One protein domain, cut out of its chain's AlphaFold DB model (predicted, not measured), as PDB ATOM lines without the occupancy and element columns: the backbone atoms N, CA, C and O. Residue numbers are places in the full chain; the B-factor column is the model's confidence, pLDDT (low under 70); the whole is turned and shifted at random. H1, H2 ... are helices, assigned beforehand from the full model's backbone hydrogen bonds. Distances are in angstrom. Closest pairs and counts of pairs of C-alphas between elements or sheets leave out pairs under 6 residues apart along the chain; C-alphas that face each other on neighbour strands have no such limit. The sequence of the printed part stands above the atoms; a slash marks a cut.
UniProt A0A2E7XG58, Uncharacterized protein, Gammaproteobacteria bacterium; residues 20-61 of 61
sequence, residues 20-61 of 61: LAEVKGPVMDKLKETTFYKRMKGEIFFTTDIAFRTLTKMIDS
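What this domain is: This is residues 20 to 61 of the 61 residues of an uncharacterized protein of Gammaproteobacteria bacterium (UniProt A0A2E7XG58). H3, the longest helix, makes one side of a flat, loose model, with residues 56 to 61 sticking out; on the other side the chain runs round an open ring through H1 and H2. The ring closes where residues 20 to 21 pair in parallel with residues 44 to 45. The printed part has 42 residues with three named helices, in the order H1, H2, H3, and no named strand: all helix. It is loose, radius of gyration of the C-alphas 11.9 A, spanning 34 by 20 by 7 A.

Where its parts are: H3, residues 48 to 59, is 17.0 A long, from C-alpha 48 at (21.215, 139.691, -11.532). H1 is residues 25 to 32, 10.6 A, from C-alpha 25 at (28.836, 145.434, -24.139). H2 is residues 35 to 39, 6.2 A.

How they stand to each other: H3 is apart from H1 and H2. H1 and H2 are close but not clearly touching; their closest C-alphas, of Leu 31 and Tyr 37, are 6.0 A apart. In H2 every O i to N i+4 pair is within hydrogen-bond range, in H1 3 of 4, in H3 6 of 8.

The domain as a whole: The C-alphas farthest apart, of Pro 26 and Ser 61, are 35.0 A apart. The printed part has no cut and no long link. Residues 59 to 61 have pLDDT under 70.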
ATOM      1  N   LEU A  20      29.081 143.593 -10.022       97.38
ATOM      2  CA  LEU A  20      28.257 144.198 -11.071       97.38
ATOM      3  C   LEU A  20      27.460 143.117 -11.803       97.38
ATOM      4  O   LEU A  20      27.902 141.976 -11.907       97.38
ATOM      5  N   ALA A  21      26.302 143.471 -12.355       98.00
ATOM      6  CA  ALA A  21      25.515 142.585 -13.207       98.00
ATOM      7  C   ALA A  21      24.950 143.354 -14.407       98.00
ATOM      8  O   ALA A  21      24.768 144.569 -14.337       98.00
ATOM      9  N   GLU A  22      24.689 142.650 -15.512       97.62
ATOM     10  CA  GLU A  22      24.013 143.196 -16.706       97.62
ATOM     11  C   GLU A  22      24.733 144.407 -17.333       97.62
ATOM     12  O   GLU A  22      24.129 145.300 -17.938       97.62
ATOM     13  N   VAL A  23      26.064 144.431 -17.226       96.31
ATOM     14  CA  VAL A  23      26.895 145.467 -17.848       96.31
ATOM     15  C   VAL A  23      26.831 145.314 -19.369       96.31
ATOM     16  O   VAL A  23      27.269 144.316 -19.938       96.31
ATOM     17  N   LYS A  24      26.285 146.323 -20.053       95.69
ATOM     18  CA  LYS A  24      26.143 146.322 -21.518       95.69
ATOM     19  C   LYS A  24      27.508 146.271 -22.209       95.69
ATOM     20  O   LYS A  24      28.441 146.919 -21.746       95.69
ATOM     21  N   GLY A  25      27.590 145.613 -23.369       96.38
ATOM     22  CA  GLY A  25      28.836 145.434 -24.139       96.38
ATOM     23  C   GLY A  25      29.702 146.699 -24.263       96.38
ATOM     24  O   GLY A  25      30.808 146.705 -23.732       96.38
ATOM     25  N   PRO A  26      29.180 147.821 -24.800       97.00
ATOM     26  CA  PRO A  26      29.958 149.060 -24.920       97.00
ATOM     27  C   PRO A  26      30.448 149.654 -23.588       97.00
ATOM     28  O   PRO A  26      31.403 150.427 -23.563       97.00
ATOM     29  N   VAL A  27      29.770 149.348 -22.477       95.25
ATOM     30  CA  VAL A  27      30.181 149.769 -21.131       95.25
ATOM     31  C   VAL A  27      31.249 148.820 -20.593       95.25
ATOM     32  O   VAL A  27      32.235 149.288 -20.036       95.25
ATOM     33  N   MET A  28      31.093 147.515 -20.817       96.00
ATOM     34  CA  MET A  28      32.070 146.494 -20.444       96.00
ATOM     35  C   MET A  28      33.412 146.719 -21.147       96.00
ATOM     36  O   MET A  28      34.456 146.646 -20.506       96.00
ATOM     37  N   ASP A  29      33.384 147.051 -22.438       96.50
ATOM     38  CA  ASP A  29      34.591 147.343 -23.218       96.50
ATOM     39  C   ASP A  29      35.342 148.543 -22.639       96.50
ATOM     40  O   ASP A  29      36.552 148.490 -22.458       96.50
ATOM     41  N   LYS A  30      34.620 149.599 -22.243       94.38
ATOM     42  CA  LYS A  30      35.225 150.741 -21.547       94.38
ATOM     43  C   LYS A  30      35.720 150.379 -20.152       94.38
ATOM     44  O   LYS A  30      36.753 150.898 -19.755       94.38
ATOM     45  N   LEU A  31      34.997 149.538 -19.406       94.12
ATOM     46  CA  LEU A  31      35.394 149.112 -18.061       94.12
ATOM     47  C   LEU A  31      36.731 148.371 -18.090       94.12
ATOM     48  O   LEU A  31      37.591 148.678 -17.272       94.12
ATOM     49  N   LYS A  32      36.931 147.446 -19.035       94.56
ATOM     50  CA  LYS A  32      38.153 146.627 -19.138       94.56
ATOM     51  C   LYS A  32      39.443 147.447 -19.227       94.56
ATOM     52  O   LYS A  32      40.480 147.011 -18.733       94.56
ATOM     53  N   GLU A  33      39.363 148.653 -19.783       94.75
ATOM     54  CA  GLU A  33      40.509 149.555 -19.930       94.75
ATOM     55  C   GLU A  33      40.848 150.345 -18.652       94.75
ATOM     56  O   GLU A  33      41.863 151.040 -18.590       94.75
ATOM     57  N   THR A  34      40.023 150.252 -17.607       93.56
ATOM     58  CA  THR A  34      40.144 151.078 -16.396       93.56
ATOM     59  C   THR A  34      41.024 150.451 -15.323       93.56
ATOM     60  O   THR A  34      41.147 149.228 -15.218       93.56
ATOM     61  N   THR A  35      41.601 151.300 -14.469       91.56
ATOM     62  CA  THR A  35      42.299 150.854 -13.257       91.56
ATOM     63  C   THR A  35      41.336 150.167 -12.291       91.56
ATOM     64  O   THR A  35      41.693 149.121 -11.749       91.56
ATOM     65  N   PHE A  36      40.107 150.681 -12.151       93.38
ATOM     66  CA  PHE A  36      39.005 150.019 -11.449       93.38
ATOM     67  C   PHE A  36      38.897 148.532 -11.790       93.38
ATOM     68  O   PHE A  36      39.035 147.693 -10.909       93.38
ATOM     69  N   TYR A  37      38.704 148.194 -13.069       94.75
ATOM     70  CA  TYR A  37      38.488 146.809 -13.492       94.75
ATOM     71  C   TYR A  37      39.679 145.906 -13.163       94.75
ATOM     72  O   TYR A  37      39.499 144.763 -12.760       94.75
ATOM     73  N   LYS A  38      40.904 146.429 -13.275       93.00
ATOM     74  CA  LYS A  38      42.133 145.692 -12.936       93.00
ATOM     75  C   LYS A  38      42.284 145.436 -11.434       93.00
ATOM     76  O   LYS A  38      42.950 144.478 -11.057       93.00
ATOM     77  N   ARG A  39      41.716 146.303 -10.591       93.38
ATOM     78  CA  ARG A  39      41.757 146.209  -9.121       93.38
ATOM     79  C   ARG A  39      40.492 145.604  -8.511       93.38
ATOM     80  O   ARG A  39      40.466 145.368  -7.306       93.38
ATOM     81  N   MET A  40      39.452 145.395  -9.312       94.31
ATOM     82  CA  MET A  40      38.152 144.940  -8.842       94.31
ATOM     83  C   MET A  40      38.283 143.581  -8.146       94.31
ATOM     84  O   MET A  40      38.827 142.635  -8.708       94.31
ATOM     85  N   LYS A  41      37.773 143.504  -6.913       94.50
ATOM     86  CA  LYS A  41      37.744 142.267  -6.117       94.50
ATOM     87  C   LYS A  41      36.490 141.429  -6.348       94.50
ATOM     88  O   LYS A  41      36.514 140.226  -6.118       94.50
ATOM     89  N   GLY A  42      35.396 142.077  -6.747       95.06
ATOM     90  CA  GLY A  42      34.143 141.403  -7.050       95.06
ATOM     91  C   GLY A  42      34.107 140.825  -8.458       95.06
ATOM     92  O   GLY A  42      35.076 140.859  -9.213       95.06
ATOM     93  N   GLU A  43      32.930 140.346  -8.832       96.38
ATOM     94  CA  GLU A  43      32.677 139.703 -10.119       96.38
ATOM     95  C   GLU A  43      31.669 140.500 -10.947       96.38
ATOM     96  O   GLU A  43      30.833 141.236 -10.410       96.38
ATOM     97  N   ILE A  44      31.754 140.349 -12.271       97.06
ATOM     98  CA  ILE A  44      30.758 140.872 -13.207       97.06
ATOM     99  C   ILE A  44      29.926 139.704 -13.723       97.06
ATOM    100  O   ILE A  44      30.426 138.830 -14.431       97.06
ATOM    101  N   PHE A  45      28.642 139.708 -13.390       97.94
ATOM    102  CA  PHE A  45      27.697 138.665 -13.758       97.94
ATOM    103  C   PHE A  45      26.888 139.034 -14.999       97.94
ATOM    104  O   PHE A  45      26.579 140.199 -15.260       97.94
ATOM    105  N   PHE A  46      26.488 138.012 -15.755       97.00
ATOM    106  CA  PHE A  46      25.656 138.211 -16.939       97.00
ATOM    107  C   PHE A  46      24.246 138.703 -16.582       97.00
ATOM    108  O   PHE A  46      23.743 139.607 -17.238       97.00
ATOM    109  N   THR A  47      23.641 138.157 -15.521       97.75
ATOM    110  CA  THR A  47      22.333 138.580 -15.002       97.75
ATOM    111  C   THR A  47      22.362 138.742 -13.490       97.75
ATOM    112  O   THR A  47      23.165 138.112 -12.794       97.75
ATOM    113  N   THR A  48      21.430 139.540 -12.974       97.81
ATOM    114  CA  THR A  48      21.215 139.691 -11.532       97.81
ATOM    115  C   THR A  48      20.855 138.351 -10.861       97.81
ATOM    116  O   THR A  48      21.364 138.056  -9.784       97.81
ATOM    117  N   ASP A  49      20.073 137.481 -11.520       97.94
ATOM    118  CA  ASP A  49      19.763 136.122 -11.023       97.94
ATOM    119  C   ASP A  49      21.029 135.286 -10.766       97.94
ATOM    120  O   ASP A  49      21.190 134.695  -9.695       97.94
ATOM    121  N   ILE A  50      21.959 135.276 -11.728       97.94
ATOM    122  CA  ILE A  50      23.219 134.533 -11.603       97.94
ATOM    123  C   ILE A  50      24.057 135.094 -10.451       97.94
ATOM    124  O   ILE A  50      24.636 134.308  -9.697       97.94
ATOM    125  N   ALA A  51      24.087 136.421 -10.283       97.88
ATOM    126  CA  ALA A  51      24.790 137.062  -9.177       97.88
ATOM    127  C   ALA A  51      24.251 136.566  -7.827       97.88
ATOM    128  O   ALA A  51      25.002 136.011  -7.030       97.88
ATOM    129  N   PHE A  52      22.937 136.662  -7.601       96.69
ATOM    130  CA  PHE A  52      22.325 136.221  -6.345       96.69
ATOM    131  C   PHE A  52      22.563 134.738  -6.069       96.69
ATOM    132  O   PHE A  52      22.970 134.378  -4.966       96.69
ATOM    133  N   ARG A  53      22.360 133.864  -7.060       96.44
ATOM    134  CA  ARG A  53      22.541 132.412  -6.890       96.44
ATOM    135  C   ARG A  53      23.992 132.015  -6.637       96.44
ATOM    136  O   ARG A  53      24.223 131.000  -5.986       96.44
ATOM    137  N   THR A  54      24.952 132.766  -7.170       97.00
ATOM    138  CA  THR A  54      26.382 132.531  -6.929       97.00
ATOM    139  C   THR A  54      26.777 133.022  -5.540       97.00
ATOM    140  O   THR A  54      27.353 132.265  -4.765       97.00
ATOM    141  N   LEU A  55      26.404 134.256  -5.198       96.00
ATOM    142  CA  LEU A  55      26.840 134.912  -3.964       96.00
ATOM    143  C   LEU A  55      26.161 134.347  -2.711       96.00
ATOM    144  O   LEU A  55      26.793 134.273  -1.666       96.00
ATOM    145  N   THR A  56      24.909 133.892  -2.800       94.25
ATOM    146  CA  THR A  56      24.233 133.233  -1.664       94.25
ATOM    147  C   THR A  56      24.865 131.888  -1.316       94.25
ATOM    148  O   THR A  56      25.062 131.597  -0.145       94.25
ATOM    149  N   LYS A  57      25.294 131.109  -2.317       85.88
ATOM    150  CA  LYS A  57      26.002 129.840  -2.080       85.88
ATOM    151  C   LYS A  57      27.340 130.015  -1.367       85.88
ATOM    152  O   LYS A  57      27.736 129.109  -0.652       85.88
ATOM    153  N   MET A  58      28.027 131.139  -1.584       77.56
ATOM    154  CA  MET A  58      29.298 131.440  -0.911       77.56
ATOM    155  C   MET A  58      29.126 131.736   0.584       77.56
ATOM    156  O   MET A  58      30.089 131.619   1.330       77.56
ATOM    157  N   ILE A  59      27.932 132.149   1.020       69.62
ATOM    158  CA  ILE A  59      27.647 132.434   2.436       69.62
ATOM    159  C   ILE A  59      27.391 131.129   3.208       69.62
ATOM    160  O   ILE A  59      27.709 131.043   4.391       69.62
ATOM    161  N   ASP A  60      26.841 130.118   2.531       67.12
ATOM    162  CA  ASP A  60      26.464 128.831   3.124       67.12
ATOM    163  C   ASP A  60      27.600 127.784   3.151       67.12
ATOM    164  O   ASP A  60      27.388 126.661   3.619       67.12
ATOM    165  N   SER A  61      28.783 128.118   2.623       54.38
ATOM    166  CA  SER A  61      29.959 127.237   2.497       54.38
ATOM    167  C   SER A  61      31.094 127.642   3.426       54.38
ATOM    168  O   SER A  61      31.679 126.738   4.063       54.38
TER     169      SER A  61